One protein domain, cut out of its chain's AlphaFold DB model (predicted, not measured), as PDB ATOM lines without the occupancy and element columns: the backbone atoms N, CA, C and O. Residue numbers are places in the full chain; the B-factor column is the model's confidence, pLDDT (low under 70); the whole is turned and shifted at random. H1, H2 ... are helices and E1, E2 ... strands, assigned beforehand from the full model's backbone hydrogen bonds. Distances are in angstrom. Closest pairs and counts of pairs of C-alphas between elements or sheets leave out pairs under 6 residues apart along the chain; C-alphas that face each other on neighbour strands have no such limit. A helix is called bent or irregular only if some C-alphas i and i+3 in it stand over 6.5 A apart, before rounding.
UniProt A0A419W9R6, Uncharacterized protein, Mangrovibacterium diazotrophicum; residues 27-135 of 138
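This is residues 27 to 135 of the 138 residues of an uncharacterized protein of Mangrovibacterium diazotrophicum (UniProt A0A419W9R6). A twisted sheet of four strands, E3 to E6, has H1 and H3 side by side over one face, with no named helix over the other. H3, the longest helix, lies between this sheet and a small two-stranded hairpin, E1 and E2, while short H2 folds against one end of H3 and four-residue H4 follows E6 and packs on H3. The printed part has 109 residues with four named helices and six named strands, in the order E1 E2 H1 E3 E4 H2 H3 E5 E6 H4; the class is mixed, helices and strands. The larger sheet runs E3, E4, E5, E6 and is mixed, and E1 with E2 is antiparallel. The whole is compact and rounded, with a radius of gyration of the C-alphas of 13.3 A and spans of 33 by 32 by 24 A.

The larger sheet holds E3, residues 66 to 72, 17.1 A from first to last C-alpha; E4, residues 75 to 80, 16.2 A; E5, residues 114 to 118, 13.2 A; and E6, residues 128 to 131, 10.3 A. C-alpha 66 of E3 is at (-12.027, 44.746, -39.556). H1 is residues 50 to 60, 15.8 A long, and H3 is residues 91 to 106, 22.7 A long. H2 is residues 84 to 89, 6.8 A; it is neither bent nor irregular, but only just: C-alphas 86 and 89 are 6.2 A apart. The other sheet holds E1, residues 27 to 31, 12.9 A, with C-alpha 27 at (-10.427, 30.029, -47.662), and E2, residues 36 to 41, 16.5 A. H4, residues 132 to 135, is 5.6 A long and ends at C-alpha 135, (-12.798, 26.227, -36.580).

The larger sheet is only just strongly twisted, its C-alphas up to 4.2 A off the best plane; E3 and E6 are its edge strands. The hairpin E3 and E4 is antiparallel, with N 69 and O 77 at 2.8 A. E4 and E5 are parallel, with N 116 and O 76 at 2.8 A. With H2 and H3 between them, they make a strand-helix-strand unit, two parallel neighbour strands joined through helices, with a right-handed crossover. The hairpin E5 and E6 is antiparallel, with N 115 and O 130 at 2.8 A. H1 and H3 are on the same face, making two layers, helices on one face of a sheet. H1, at a height of 8.7 A over the sheet, lies over E3 and E4 and runs along the strands, at 19 degrees to E3 on the local plane. H3, at a height of 8.2 A, lies over E5 and runs slantwise to the strands, at 49 degrees to E5 on the local plane. The closest C-alphas of H3 and E5 are those of Val 103 and Ile 115, 5.9 A apart. H3 is the hub, touching three helices. With residues 101 to 106 alone it touches H1, closest at the C-alphas of Ile 53 and Leu 106, 6.3 A; they run opposite ways at a shallow tilt of 34 degrees, only just short of steep. With residues 94 to 98 alone it touches H2, its partner in a helical hairpin, closest at the C-alphas of Leu 86 and Ala 95, 5.5 A. H4 touches H3, closest at the C-alphas of Ala 100 and Phe 135, 5.9 A. In H1, H2 and H3 every O i to N i+4 pair is within hydrogen-bond range; H4 is too short for one. In the hairpin E1 and E2, N 29 and O 38 are 2.9 A apart. The closest C-alphas of E1 and H3 are those of Thr 27 and Ile 101, 6.3 A. E1 and E2 are apart from E3, E4, E5 and E6.

The two C-alphas farthest apart are those of Val 33 and Lys 70, 39.3 A. The printed part has no cut and no long link. Mean pLDDT of the printed part is 94.7, and residues 45 to 46, in the short link from E2 to H1, are under 70.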
ATOM      1  N   THR A  27      -9.020  29.936 -47.252       95.25
ATOM      2  CA  THR A  27     -10.427  30.029 -47.662       95.25
ATOM      3  C   THR A  27     -11.254  28.940 -47.004       95.25
ATOM      4  O   THR A  27     -10.738  27.850 -46.763       95.25
ATOM      5  N   VAL A  28     -12.540  29.206 -46.794       96.25
ATOM      6  CA  VAL A  28     -13.502  28.192 -46.354       96.25
ATOM      7  C   VAL A  28     -13.920  27.341 -47.555       96.25
ATOM      8  O   VAL A  28     -14.275  27.876 -48.607       96.25
ATOM      9  N   GLU A  29     -13.895  26.022 -47.405       95.75
ATOM     10  CA  GLU A  29     -14.528  25.070 -48.318       95.75
ATOM     11  C   GLU A  29     -15.546  24.214 -47.559       95.75
ATOM     12  O   GLU A  29     -15.450  24.049 -46.347       95.75
ATOM     13  N   PHE A  30     -16.532  23.674 -48.276       95.62
ATOM     14  CA  PHE A  30     -17.548  22.786 -47.714       95.62
ATOM     15  C   PHE A  30     -17.302  21.352 -48.183       95.62
ATOM     16  O   PHE A  30     -17.240  21.090 -49.389       95.62
ATOM     17  N   ASP A  31     -17.173  20.421 -47.244       95.69
ATOM     18  CA  ASP A  31     -17.122  18.995 -47.530       95.69
ATOM     19  C   ASP A  31     -18.536  18.409 -47.526       95.69
ATOM     20  O   ASP A  31     -19.188  18.262 -46.495       95.69
ATOM     21  N   THR A  32     -18.997  18.001 -48.705       95.12
ATOM     22  CA  THR A  32     -20.318  17.384 -48.880       95.12
ATOM     23  C   THR A  32     -20.468  16.021 -48.200       95.12
ATOM     24  O   THR A  32     -21.594  15.594 -47.960       95.12
ATOM     25  N   VAL A  33     -19.366  15.321 -47.905       95.12
ATOM     26  CA  VAL A  33     -19.401  13.987 -47.286       95.12
ATOM     27  C   VAL A  33     -19.619  14.108 -45.786       95.12
ATOM     28  O   VAL A  33     -20.505  13.456 -45.238       95.12
ATOM     29  N   SER A  34     -18.828  14.951 -45.126       94.00
ATOM     30  CA  SER A  34     -18.961  15.213 -43.691       94.00
ATOM     31  C   SER A  34     -20.005  16.286 -43.361       94.00
ATOM     32  O   SER A  34     -20.397  16.403 -42.204       94.00
ATOM     33  N   SER A  35     -20.514  17.002 -44.371       94.88
ATOM     34  CA  SER A  35     -21.436  18.136 -44.223       94.88
ATOM     35  C   SER A  35     -20.897  19.223 -43.291       94.88
ATOM     36  O   SER A  35     -21.653  19.790 -42.505       94.88
ATOM     37  N   SER A  36     -19.597  19.505 -43.384       94.25
ATOM     38  CA  SER A  36     -18.911  20.513 -42.577       94.25
ATOM     39  C   SER A  36     -18.053  21.443 -43.428       94.25
ATOM     40  O   SER A  36     -17.648  21.127 -44.553       94.25
ATOM     41  N   PHE A  37     -17.780  22.618 -42.882       97.00
ATOM     42  CA  PHE A  37     -16.841  23.590 -43.402       97.00
ATOM     43  C   PHE A  37     -15.438  23.321 -42.867       97.00
ATOM     44  O   PHE A  37     -15.232  22.961 -41.709       97.00
ATOM     45  N   TYR A  38     -14.437  23.536 -43.712       96.69
ATOM     46  CA  TYR A  38     -13.036  23.427 -43.332       96.69
ATOM     47  C   TYR A  38     -12.201  24.507 -44.010       96.69
ATOM     48  O   TYR A  38     -12.546  25.035 -45.070       96.69
ATOM     49  N   MET A  39     -11.069  24.827 -43.392       96.88
ATOM     50  CA  MET A  39     -10.137  25.814 -43.920       96.88
ATOM     51  C   MET A  39      -9.140  25.158 -44.872       96.88
ATOM     52  O   MET A  39      -8.497  24.164 -44.531       96.88
ATOM     53  N   LYS A  40      -8.975  25.748 -46.057       95.12
ATOM     54  CA  LYS A  40      -8.023  25.314 -47.080       95.12
ATOM     55  C   LYS A  40      -7.048  26.425 -47.427       95.12
ATOM     56  O   LYS A  40      -7.460  27.520 -47.814       95.12
ATOM     57  N   GLU A  41      -5.764  26.110 -47.339       93.06
ATOM     58  CA  GLU A  41      -4.681  26.979 -47.789       93.06
ATOM     59  C   GLU A  41      -4.672  27.042 -49.326       93.06
ATOM     60  O   GLU A  41      -4.688  26.016 -50.014       93.06
ATOM     61  N   ARG A  42      -4.688  28.254 -49.882       89.00
ATOM     62  CA  ARG A  42      -4.688  28.531 -51.329       89.00
ATOM     63  C   ARG A  42      -3.354  29.044 -51.837       89.00
ATOM     64  O   ARG A  42      -3.068  28.945 -53.028       89.00
ATOM     65  N   SER A  43      -2.561  29.617 -50.949       80.56
ATOM     66  CA  SER A  43      -1.342  30.332 -51.277       80.56
ATOM     67  C   SER A  43      -0.343  30.116 -50.158       80.56
ATOM     68  O   SER A  43      -0.715  30.173 -49.000       80.56
ATOM     69  N   ASN A  44       0.927  29.929 -50.499       70.12
ATOM     70  CA  ASN A  44       2.021  29.922 -49.528       70.12
ATOM     71  C   ASN A  44       2.701  31.301 -49.434       70.12
ATOM     72  O   ASN A  44       3.870  31.406 -49.049       70.12
ATOM     73  N   GLN A  45       2.009  32.364 -49.866       69.81
ATOM     74  CA  GLN A  45       2.546  33.716 -49.809       69.81
ATOM     75  C   GLN A  45       2.771  34.121 -48.356       69.81
ATOM     76  O   GLN A  45       1.831  34.346 -47.596       69.81
ATOM     77  N   LYS A  46       4.044  34.301 -48.000       67.44
ATOM     78  CA  LYS A  46       4.414  35.017 -46.785       67.44
ATOM     79  C   LYS A  46       3.995  36.475 -46.935       67.44
ATOM     80  O   LYS A  46       4.645  37.244 -47.645       67.44
ATOM     81  N   THR A  47       2.910  36.843 -46.267       70.38
ATOM     82  CA  THR A  47       2.511  38.246 -46.152       70.38
ATOM     83  C   THR A  47       3.474  38.976 -45.218       70.38
ATOM     84  O   THR A  47       3.976  38.394 -44.258       70.38
ATOM     85  N   GLN A  48       3.788  40.238 -45.523       73.44
ATOM     86  CA  GLN A  48       4.872  40.966 -44.856       73.44
ATOM     87  C   GLN A  48       4.414  41.679 -43.573       73.44
ATOM     88  O   GLN A  48       5.259  42.023 -42.749       73.44
ATOM     89  N   SER A  49       3.105  41.897 -43.378       90.19
ATOM     90  CA  SER A  49       2.551  42.458 -42.137       90.19
ATOM     91  C   SER A  49       1.096  42.053 -41.874       90.19
ATOM     92  O   SER A  49       0.339  41.774 -42.803       90.19
ATOM     93  N   ALA A  50       0.679  42.095 -40.606       92.12
ATOM     94  CA  ALA A  50      -0.721  41.907 -40.217       92.12
ATOM     95  C   ALA A  50      -1.671  42.923 -40.893       92.12
ATOM     96  O   ALA A  50      -2.777  42.561 -41.286       92.12
ATOM     97  N   ASP A  51      -1.227  44.165 -41.123       92.81
ATOM     98  CA  ASP A  51      -2.025  45.184 -41.827       92.81
ATOM     99  C   ASP A  51      -2.331  44.801 -43.281       92.81
ATOM    100  O   ASP A  51      -3.434  45.041 -43.772       92.81
ATOM    101  N   GLN A  52      -1.373  44.187 -43.986       93.06
ATOM    102  CA  GLN A  52      -1.600  43.709 -45.354       93.06
ATOM    103  C   GLN A  52      -2.645  42.590 -45.383       93.06
ATOM    104  O   GLN A  52      -3.481  42.558 -46.286       93.06
ATOM    105  N   ILE A  53      -2.630  41.712 -44.376       94.75
ATOM    106  CA  ILE A  53      -3.627  40.647 -44.224       94.75
ATOM    107  C   ILE A  53      -5.011  41.252 -43.956       94.75
ATOM    108  O   ILE A  53      -5.976  40.862 -44.607       94.75
ATOM    109  N   VAL A  54      -5.116  42.255 -43.078       96.12
ATOM    110  CA  VAL A  54      -6.378  42.983 -42.850       96.12
ATOM    111  C   VAL A  54      -6.906  43.619 -44.135       96.12
ATOM    112  O   VAL A  54      -8.079  43.461 -44.464       96.12
ATOM    113  N   GLN A  55      -6.052  44.298 -44.906       95.19
ATOM    114  CA  GLN A  55      -6.461  44.909 -46.175       95.19
ATOM    115  C   GLN A  55      -6.954  43.877 -47.196       95.19
ATOM    116  O   GLN A  55      -7.888  44.154 -47.951       95.19
ATOM    117  N   MET A  56      -6.332  42.698 -47.229       94.31
ATOM    118  CA  MET A  56      -6.740  41.576 -48.074       94.31
ATOM    119  C   MET A  56      -8.117  41.039 -47.659       94.31
ATOM    120  O   MET A  56      -9.016  40.987 -48.500       94.31
ATOM    121  N   ILE A  57      -8.315  40.748 -46.368       95.62
ATOM    122  CA  ILE A  57      -9.602  40.294 -45.814       95.62
ATOM    123  C   ILE A  57     -10.712  41.301 -46.141       95.62
ATOM    124  O   ILE A  57     -11.751  40.928 -46.689       95.62
ATOM    125  N   ASN A  58     -10.476  42.582 -45.853       96.50
ATOM    126  CA  ASN A  58     -11.445  43.658 -46.057       96.50
ATOM    127  C   ASN A  58     -11.822  43.841 -47.532       96.50
ATOM    128  O   ASN A  58     -12.981  44.119 -47.839       96.50
ATOM    129  N   ARG A  59     -10.869  43.660 -48.457       94.81
ATOM    130  CA  ARG A  59     -11.125  43.744 -49.903       94.81
ATOM    131  C   ARG A  59     -12.081  42.654 -50.384       94.81
ATOM    132  O   ARG A  59     -12.871  42.907 -51.288       94.81
ATOM    133  N   GLU A  60     -11.993  41.459 -49.813       92.38
ATOM    134  CA  GLU A  60     -12.853  40.331 -50.189       92.38
ATOM    135  C   GLU A  60     -14.204  40.323 -49.491       92.38
ATOM    136  O   GLU A  60     -15.152  39.739 -50.009       92.38
ATOM    137  N   ASN A  61     -14.304  40.996 -48.347       93.69
ATOM    138  CA  ASN A  61     -15.495  40.988 -47.509       93.69
ATOM    139  C   ASN A  61     -16.015  42.418 -47.296       93.69
ATOM    140  O   ASN A  61     -16.014  42.910 -46.170       93.69
ATOM    141  N   PRO A  62     -16.474  43.122 -48.349       94.12
ATOM    142  CA  PRO A  62     -16.855  44.534 -48.252       94.12
ATOM    143  C   PRO A  62     -17.982  44.807 -47.242       94.12
ATOM    144  O   PRO A  62     -18.069  45.917 -46.728       94.12
ATOM    145  N   SER A  63     -18.818  43.808 -46.937       94.56
ATOM    146  CA  SER A  63     -19.911  43.925 -45.963       94.56
ATOM    147  C   SER A  63     -19.469  43.822 -44.502       94.56
ATOM    148  O   SER A  63     -20.249  44.170 -43.625       94.56
ATOM    149  N   ILE A  64     -18.261  43.316 -44.220       96.44
ATOM    150  CA  ILE A  64     -17.747  43.159 -42.854       96.44
ATOM    151  C   ILE A  64     -16.277  43.583 -42.844       96.44
ATOM    152  O   ILE A  64     -15.401  42.880 -43.351       96.44
ATOM    153  N   GLN A  65     -16.012  44.760 -42.285       97.19
ATOM    154  CA  GLN A  65     -14.681  45.360 -42.257       97.19
ATOM    155  C   GLN A  65     -14.071  45.237 -40.860       97.19
ATOM    156  O   GLN A  65     -14.721  45.574 -39.871       97.19
ATOM    157  N   ILE A  66     -12.813  44.796 -40.792       98.06
ATOM    158  CA  ILE A  66     -12.027  44.746 -39.556       98.06
ATOM    159  C   ILE A  66     -10.968  45.850 -39.518       98.06
ATOM    160  O   ILE A  66     -10.372  46.211 -40.536       98.06
ATOM    161  N   GLU A  67     -10.675  46.334 -38.316       98.19
ATOM    162  CA  GLU A  67      -9.555  47.224 -38.014       98.19
ATOM    163  C   GLU A  67      -8.578  46.522 -37.066       98.19
ATOM    164  O   GLU A  67      -8.978  46.066 -35.992       98.19
ATOM    165  N   LEU A  68      -7.287  46.454 -37.421       97.62
ATOM    166  CA  LEU A  68      -6.255  45.968 -36.503       97.62
ATOM    167  C   LEU A  68      -5.964  47.040 -35.448       97.62
ATOM    168  O   LEU A  68      -5.363  48.070 -35.739       97.62
ATOM    169  N   CYS A  69      -6.375  46.794 -34.207       97.75
ATOM    170  CA  CYS A  69      -6.186  47.738 -33.109       97.75
ATOM    171  C   CYS A  69      -4.772  47.657 -32.525       97.75
ATOM    172  O   CYS A  69      -4.160  48.677 -32.213       97.75
ATOM    173  N   LYS A  70      -4.276  46.432 -32.310       96.31
ATOM    174  CA  LYS A  70      -2.930  46.147 -31.793       96.31
ATOM    175  C   LYS A  70      -2.591  44.667 -31.950       96.31
ATOM    176  O   LYS A  70      -3.480  43.827 -32.064       96.31
ATOM    177  N   VAL A  71      -1.306  44.351 -31.826       95.62
ATOM    178  CA  VAL A  71      -0.809  42.995 -31.559       95.62
ATOM    179  C   VAL A  71      -0.126  43.011 -30.194       95.62
ATOM    180  O   VAL A  71       0.625  43.937 -29.886       95.62
ATOM    181  N   SER A  72      -0.416  42.027 -29.347       96.25
ATOM    182  CA  SER A  72       0.218  41.883 -28.035       96.25
ATOM    183  C   SER A  72       0.461  40.410 -27.740       96.25
ATOM    184  O   SER A  72      -0.481  39.623 -27.737       96.25
ATOM    185  N   ASN A  73       1.724  40.057 -27.480       95.19
ATOM    186  CA  ASN A  73       2.182  38.670 -27.372       95.19
ATOM    187  C   ASN A  73       1.765  37.860 -28.610       95.19
ATOM    188  O   ASN A  73       2.162  38.207 -29.718       95.19
ATOM    189  N   ASP A  74       0.954  36.828 -28.406       97.19
ATOM    190  CA  ASP A  74       0.443  35.900 -29.407       97.19
ATOM    191  C   ASP A  74      -0.954  36.264 -29.936       97.19
ATOM    192  O   ASP A  74      -1.584  35.468 -30.635       97.19
ATOM    193  N   THR A  75      -1.458  37.455 -29.592       98.31
ATOM    194  CA  THR A  75      -2.839  37.853 -29.861       98.31
ATOM    195  C   THR A  75      -2.925  39.111 -30.727       98.31
ATOM    196  O   THR A  75      -2.414  40.177 -30.360       98.31
ATOM    197  N   ALA A  76      -3.640  39.020 -31.850       98.25
ATOM    198  CA  ALA A  76      -4.102  40.181 -32.612       98.25
ATOM    199  C   ALA A  76      -5.463  40.645 -32.084       98.25
ATOM    200  O   ALA A  76      -6.369  39.841 -31.895       98.25
ATOM    201  N   TYR A  77      -5.622  41.947 -31.873       98.50
ATOM    202  CA  TYR A  77      -6.879  42.549 -31.437       98.50
ATOM    203  C   TYR A  77      -7.494  43.288 -32.613       98.50
ATOM    204  O   TYR A  77      -6.887  44.234 -33.126       98.50
ATOM    205  N   VAL A  78      -8.686  42.868 -33.025       98.44
ATOM    206  CA  VAL A  78      -9.407  43.434 -34.164       98.44
ATOM    207  C   VAL A  78     -10.771  43.960 -33.740       98.44
ATOM    208  O   VAL A  78     -11.422  43.383 -32.870       98.44
ATOM    209  N   ARG A  79     -11.212  45.048 -34.368       98.56
ATOM    210  CA  ARG A  79     -12.550  45.618 -34.177       98.56
ATOM    211  C   ARG A  79     -13.368  45.503 -35.453       98.56
ATOM    212  O   ARG A  79     -12.830  45.765 -36.524       98.56
ATOM    213  N   ILE A  80     -14.652  45.178 -35.323       97.94
ATOM    214  CA  ILE A  80     -15.648  45.297 -36.395       97.94
ATOM    215  C   ILE A  80     -16.627  46.392 -35.976       97.94
ATOM    216  O   ILE A  80     -17.394  46.217 -35.033       97.94
ATOM    217  N   SER A  81     -16.563  47.540 -36.649       89.56
ATOM    218  CA  SER A  81     -17.339  48.732 -36.270       89.56
ATOM    219  C   SER A  81     -18.831  48.613 -36.601       89.56
ATOM    220  O   SER A  81     -19.650  49.216 -35.915       89.56
ATOM    221  N   ASP A  82     -19.184  47.831 -37.626       93.06
ATOM    222  CA  ASP A  82     -20.563  47.473 -37.972       93.06
ATOM    223  C   ASP A  82     -20.689  45.946 -38.009       93.06
ATOM    224  O   ASP A  82     -20.258  45.282 -38.955       93.06
ATOM    225  N   GLY A  83     -21.217  45.393 -36.919       91.69
ATOM    226  CA  GLY A  83     -21.412  43.959 -36.755       91.69
ATOM    227  C   GLY A  83     -22.755  43.453 -37.274       91.69
ATOM    228  O   GLY A  83     -22.947  42.243 -37.265       91.69
ATOM    229  N   GLU A  84     -23.683  44.312 -37.720       95.56
ATOM    230  CA  GLU A  84     -25.075  43.908 -37.980       95.56
ATOM    231  C   GLU A  84     -25.153  42.817 -39.050       95.56
ATOM    232  O   GLU A  84     -25.839  41.804 -38.886       95.56
ATOM    233  N   PHE A  85     -24.397  42.980 -40.138       96.44
ATOM    234  CA  PHE A  85     -24.378  41.976 -41.194       96.44
ATOM    235  C   PHE A  85     -23.854  40.629 -40.681       96.44
ATOM    236  O   PHE A  85     -24.470  39.594 -40.937       96.44
ATOM    237  N   LEU A  86     -22.753  40.650 -39.923       96.88
ATOM    238  CA  LEU A  86     -22.129  39.458 -39.344       96.88
ATOM    239  C   LEU A  86     -23.046  38.759 -38.332       96.88
ATOM    240  O   LEU A  86     -23.134  37.536 -38.311       96.88
ATOM    241  N   THR A  87     -23.707  39.516 -37.461       96.94
ATOM    242  CA  THR A  87     -24.406  38.943 -36.307       96.94
ATOM    243  C   THR A  87     -25.876  38.648 -36.570       96.94
ATOM    244  O   THR A  87     -26.442  37.822 -35.855       96.94
ATOM    245  N   GLN A  88     -26.485  39.275 -37.584       96.12
ATOM    246  CA  GLN A  88     -27.926  39.180 -37.852       96.12
ATOM    247  C   GLN A  88     -28.275  38.758 -39.285       96.12
ATOM    248  O   GLN A  88     -29.320  38.147 -39.497       96.12
ATOM    249  N   GLN A  89     -27.441  39.062 -40.288       96.25
ATOM    250  CA  GLN A  89     -27.844  38.927 -41.700       96.25
ATOM    251  C   GLN A  89     -27.140  37.784 -42.449       96.25
ATOM    252  O   GLN A  89     -27.706  37.242 -43.398       96.25
ATOM    253  N   SER A  90     -25.935  37.377 -42.035       94.88
ATOM    254  CA  SER A  90     -25.165  36.319 -42.708       94.88
ATOM    255  C   SER A  90     -25.598  34.894 -42.349       94.88
ATOM    256  O   SER A  90     -25.208  33.944 -43.032       94.88
ATOM    257  N   GLY A  91     -26.373  34.731 -41.269       96.44
ATOM    258  CA  GLY A  91     -26.647  33.437 -40.641       96.44
ATOM    259  C   GLY A  91     -25.416  32.834 -39.948       96.44
ATOM    260  O   GLY A  91     -24.287  33.271 -40.175       96.44
ATOM    261  N   THR A  92     -25.627  31.804 -39.119       96.50
ATOM    262  CA  THR A  92     -24.566  31.174 -38.303       96.50
ATOM    263  C   THR A  92     -23.417  30.636 -39.154       96.50
ATOM    264  O   THR A  92     -22.275  31.008 -38.935       96.50
ATOM    265  N   ALA A  93     -23.707  29.864 -40.208       96.44
ATOM    266  CA  ALA A  93     -22.662  29.314 -41.077       96.44
ATOM    267  C   ALA A  93     -21.819  30.404 -41.769       96.44
ATOM    268  O   ALA A  93     -20.607  30.256 -41.918       96.44
ATOM    269  N   GLY A  94     -22.450  31.506 -42.191       96.81
ATOM    270  CA  GLY A  94     -21.748  32.641 -42.791       96.81
ATOM    271  C   GLY A  94     -20.898  33.398 -41.773       96.81
ATOM    272  O   GLY A  94     -19.775  33.792 -42.087       96.81
ATOM    273  N   ALA A  95     -21.406  33.548 -40.549       97.81
ATOM    274  CA  ALA A  95     -20.688  34.189 -39.459       97.81
ATOM    275  C   ALA A  95     -19.457  33.382 -39.031       97.81
ATOM    276  O   ALA A  95     -18.351  33.923 -39.011       97.81
ATOM    277  N   ASP A  96     -19.623  32.079 -38.795       98.19
ATOM    278  CA  ASP A  96     -18.527  31.172 -38.446       98.19
ATOM    279  C   ASP A  96     -17.475  31.134 -39.556       98.19
ATOM    280  O   ASP A  96     -16.279  31.240 -39.289       98.19
ATOM    281  N   SER A  97     -17.913  31.092 -40.820       98.00
ATOM    282  CA  SER A  97     -17.019  31.155 -41.983       98.00
ATOM    283  C   SER A  97     -16.192  32.441 -42.006       98.00
ATOM    284  O   SER A  97     -14.990  32.396 -42.263       98.00
ATOM    285  N   TYR A  98     -16.809  33.594 -41.730       98.12
ATOM    286  CA  TYR A  98     -16.098  34.870 -41.699       98.12
ATOM    287  C   TYR A  98     -15.082  34.929 -40.552       98.12
ATOM    288  O   TYR A  98     -13.924  35.289 -40.775       98.12
ATOM    289  N   LEU A  99     -15.477  34.525 -39.340       98.56
ATOM    290  CA  LEU A  99     -14.565  34.480 -38.197       98.56
ATOM    291  C   LEU A  99     -13.392  33.524 -38.459       98.56
ATOM    292  O   LEU A  99     -12.242  33.894 -38.211       98.56
ATOM    293  N   ALA A 100     -13.647  32.353 -39.051       98.44
ATOM    294  CA  ALA A 100     -12.615  31.399 -39.442       98.44
ATOM    295  C   ALA A 100     -11.628  31.990 -40.464       98.44
ATOM    296  O   ALA A 100     -10.415  31.821 -40.313       98.44
ATOM    297  N   ILE A 101     -12.123  32.727 -41.471       97.69
ATOM    298  CA  ILE A 101     -11.281  33.446 -42.444       97.69
ATOM    299  C   ILE A 101     -10.352  34.414 -41.720       97.69
ATOM    300  O   ILE A 101      -9.144  34.379 -41.961       97.69
ATOM    301  N   VAL A 102     -10.884  35.251 -40.829       98.12
ATOM    302  CA  VAL A 102     -10.072  36.239 -40.111       98.12
ATOM    303  C   VAL A 102      -9.030  35.550 -39.229       98.12
ATOM    304  O   VAL A 102      -7.854  35.912 -39.294       98.12
ATOM    305  N   VAL A 103      -9.431  34.525 -38.471       98.50
ATOM    306  CA  VAL A 103      -8.532  33.762 -37.594       98.50
ATOM    307  C   VAL A 103      -7.400  33.112 -38.369       98.50
ATOM    308  O   VAL A 103      -6.234  33.350 -38.069       98.50
ATOM    309  N   TYR A 104      -7.713  32.319 -39.389       97.38
ATOM    310  CA  TYR A 104      -6.677  31.591 -40.110       97.38
ATOM    311  C   TYR A 104      -5.728  32.525 -40.849       97.38
ATOM    312  O   TYR A 104      -4.518  32.312 -40.773       97.38
ATOM    313  N   ASN A 105      -6.253  33.555 -41.519       95.94
ATOM    314  CA  ASN A 105      -5.417  34.473 -42.282       95.94
ATOM    315  C   ASN A 105      -4.537  35.327 -41.363       95.94
ATOM    316  O   ASN A 105      -3.348  35.433 -41.632       95.94
ATOM    317  N   LEU A 106      -5.046  35.900 -40.266       96.19
ATOM    318  CA  LEU A 106      -4.196  36.700 -39.370       96.19
ATOM    319  C   LEU A 106      -3.167  35.860 -38.605       96.19
ATOM    320  O   LEU A 106      -2.068  36.353 -38.357       96.19
ATOM    321  N   SER A 107      -3.464  34.591 -38.310       95.69
ATOM    322  CA  SER A 107      -2.485  33.654 -37.740       95.69
ATOM    323  C   SER A 107      -1.344  33.267 -38.695       95.69
ATOM    324  O   SER A 107      -0.421  32.578 -38.277       95.69
ATOM    325  N   GLU A 108      -1.378  33.676 -39.969       92.44
ATOM    326  CA  GLU A 108      -0.219  33.534 -40.870       92.44
ATOM    327  C   GLU A 108       0.869  34.577 -40.603       92.44
ATOM    328  O   GLU A 108       2.015  34.407 -41.023       92.44
ATOM    329  N   PHE A 109       0.539  35.666 -39.904       90.44
ATOM    330  CA  PHE A 109       1.553  36.606 -39.457       90.44
ATOM    331  C   PHE A 109       2.322  36.027 -38.264       90.44
ATOM    332  O   PHE A 109       1.739  35.459 -37.340       90.44
ATOM    333  N   GLU A 110       3.650  36.167 -38.297       84.25
ATOM    334  CA  GLU A 110       4.544  35.499 -37.351       84.25
ATOM    335  C   GLU A 110       4.159  35.779 -35.891       84.25
ATOM    336  O   GLU A 110       3.962  36.924 -35.480       84.25
ATOM    337  N   ASN A 111       4.130  34.706 -35.098       89.56
ATOM    338  CA  ASN A 111       3.812  34.701 -33.671       89.56
ATOM    339  C   ASN A 111       2.361  35.072 -33.306       89.56
ATOM    340  O   ASN A 111       2.137  35.385 -32.147       89.56
ATOM    341  N   ILE A 112       1.381  35.025 -34.221       95.69
ATOM    342  CA  ILE A 112      -0.046  35.178 -33.870       95.69
ATOM    343  C   ILE A 112      -0.741  33.814 -33.792       95.69
ATOM    344  O   ILE A 112      -0.923  33.131 -34.798       95.69
ATOM    345  N   GLU A 113      -1.207  33.445 -32.600       97.44
ATOM    346  CA  GLU A 113      -1.990  32.224 -32.355       97.44
ATOM    347  C   GLU A 113      -3.478  32.510 -32.113       97.44
ATOM    348  O   GLU A 113      -4.327  31.666 -32.416       97.44
ATOM    349  N   TYR A 114      -3.794  33.704 -31.602       98.56
ATOM    350  CA  TYR A 114      -5.142  34.091 -31.197       98.56
ATOM    351  C   TYR A 114      -5.577  35.395 -31.850       98.56
ATOM    352  O   TYR A 114      -4.791  36.332 -31.990       98.56
ATOM    353  N   ILE A 115      -6.866  35.495 -32.168       98.69
ATOM    354  CA  ILE A 115      -7.515  36.740 -32.572       98.69
ATOM    355  C   ILE A 115      -8.593  37.078 -31.555       98.69
ATOM    356  O   ILE A 115      -9.486  36.277 -31.292       98.69
ATOM    357  N   ASN A 116      -8.514  38.272 -30.983       98.75
ATOM    358  CA  ASN A 116      -9.546  38.827 -30.127       98.75
ATOM    359  C   ASN A 116     -10.402  39.810 -30.930       98.75
ATOM    360  O   ASN A 116      -9.884  40.800 -31.447       98.75
ATOM    361  N   PHE A 117     -11.697  39.521 -31.030       98.75
ATOM    362  CA  PHE A 117     -12.675  40.327 -31.747       98.75
ATOM    363  C   PHE A 117     -13.461  41.227 -30.793       98.75
ATOM    364  O   PHE A 117     -14.003  40.759 -29.789       98.75
ATOM    365  N   ASP A 118     -13.566  42.499 -31.168       98.56
ATOM    366  CA  ASP A 118     -14.386  43.528 -30.530       98.56
ATOM    367  C   ASP A 118     -15.515  43.948 -31.487       98.56
ATOM    368  O   ASP A 118     -15.256  44.590 -32.508       98.56
ATOM    369  N   PHE A 119     -16.748  43.530 -31.188       98.00
ATOM    370  CA  PHE A 119     -17.973  43.908 -31.902       98.00
ATOM    371  C   PHE A 119     -19.213  43.673 -31.029       98.00
ATOM    372  O   PHE A 119     -19.150  42.964 -30.022       98.00
ATOM    373  N   GLU A 120     -20.351  44.265 -31.402       97.06
ATOM    374  CA  GLU A 120     -21.612  44.056 -30.682       97.06
ATOM    375  C   GLU A 120     -22.147  42.631 -30.903       97.06
ATOM    376  O   GLU A 120     -22.347  42.242 -32.053       97.06
ATOM    377  N   PRO A 121     -22.396  41.836 -29.845       97.06
ATOM    378  CA  PRO A 121     -22.883  40.464 -29.989       97.06
ATOM    379  C   PRO A 121     -24.266  40.403 -30.648       97.06
ATOM    380  O   PRO A 121     -25.086  41.306 -30.483       97.06
ATOM    381  N   GLY A 122     -24.566  39.284 -31.309       96.25
ATOM    382  CA  GLY A 122     -25.910  38.991 -31.802       96.25
ATOM    383  C   GLY A 122     -26.157  37.498 -32.001       96.25
ATOM    384  O   GLY A 122     -25.408  36.665 -31.496       96.25
ATOM    385  N   ASP A 123     -27.221  37.161 -32.727       97.62
ATOM    386  CA  ASP A 123     -27.778  35.802 -32.762       97.62
ATOM    387  C   ASP A 123     -26.844  34.784 -33.433       97.62
ATOM    388  O   ASP A 123     -26.888  33.592 -33.122       97.62
ATOM    389  N   HIS A 124     -25.991  35.247 -34.349       97.06
ATOM    390  CA  HIS A 124     -25.136  34.385 -35.163       97.06
ATOM    391  C   HIS A 124     -23.644  34.465 -34.838       97.06
ATOM    392  O   HIS A 124     -22.907  33.588 -35.276       97.06
ATOM    393  N   ALA A 125     -23.186  35.472 -34.086       97.69
ATOM    394  CA  ALA A 125     -21.773  35.608 -33.735       97.69
ATOM    395  C   ALA A 125     -21.584  36.317 -32.391       97.69
ATOM    396  O   ALA A 125     -22.312  37.253 -32.051       97.69
ATOM    397  N   MET A 126     -20.549  35.903 -31.661       97.88
ATOM    398  CA  MET A 126     -20.160  36.487 -30.377       97.88
ATOM    399  C   MET A 126     -18.745  37.077 -30.462       97.88
ATOM    400  O   MET A 126     -17.888  36.493 -31.123       97.88
ATOM    401  N   PRO A 127     -18.465  38.216 -29.804       98.25
ATOM    402  CA  PRO A 127     -17.103  38.711 -29.665       98.25
ATOM    403  C   PRO A 127     -16.317  37.820 -28.700       98.25
ATOM    404  O   PRO A 127     -16.886  37.093 -27.881       98.25
ATOM    405  N   GLY A 128     -14.990  37.906 -28.747       98.44
ATOM    406  CA  GLY A 128     -14.134  37.103 -27.881       98.44
ATOM    407  C   GLY A 128     -12.812  36.724 -28.523       98.44
ATOM    408  O   GLY A 128     -12.441  37.235 -29.576       98.44
ATOM    409  N   THR A 129     -12.084  35.836 -27.853       98.69
ATOM    410  CA  THR A 129     -10.801  35.324 -28.336       98.69
ATOM    411  C   THR A 129     -10.997  33.974 -29.001       98.69
ATOM    412  O   THR A 129     -11.514  33.054 -28.373       98.69
ATOM    413  N   TYR A 130     -10.521  33.862 -30.235       98.75
ATOM    414  CA  TYR A 130     -10.592  32.666 -31.058       98.75
ATOM    415  C   TYR A 130      -9.204  32.265 -31.547       98.75
ATOM    416  O   TYR A 130      -8.292  33.082 -31.664       98.75
ATOM    417  N   SER A 131      -9.065  30.990 -31.866       98.50
ATOM    418  CA  SER A 131      -7.883  30.341 -32.409       98.50
ATOM    419  C   SER A 131      -8.293  29.411 -33.548       98.50
ATOM    420  O   SER A 131      -9.470  29.101 -33.737       98.50
ATOM    421  N   ARG A 132      -7.322  28.881 -34.297       97.88
ATOM    422  CA  ARG A 132      -7.610  27.890 -35.352       97.88
ATOM    423  C   ARG A 132      -8.361  26.655 -34.838       97.88
ATOM    424  O   ARG A 132      -9.060  26.004 -35.606       97.88
ATOM    425  N   LYS A 133      -8.229  26.328 -33.547       97.94
ATOM    426  CA  LYS A 133      -8.876  25.159 -32.931       97.94
ATOM    427  C   LYS A 133     -10.393  25.300 -32.844       97.94
ATOM    428  O   LYS A 133     -11.074  24.283 -32.800       97.94
ATOM    429  N   ASP A 134     -10.893  26.531 -32.850       97.81
ATOM    430  CA  ASP A 134     -12.323  26.824 -32.778       97.81
ATOM    431  C   ASP A 134     -13.034  26.579 -34.123       97.81
ATOM    432  O   ASP A 134     -14.255  26.502 -34.161       97.81
ATOM    433  N   PHE A 135     -12.277  26.387 -35.215       97.00
ATOM    434  CA  PHE A 135     -12.798  26.227 -36.580       97.00
ATOM    435  C   PHE A 135     -12.274  24.957 -37.272       97.00
ATOM    436  O   PHE A 135     -11.979  24.947 -38.470       97.00
TER     437      PHE A 135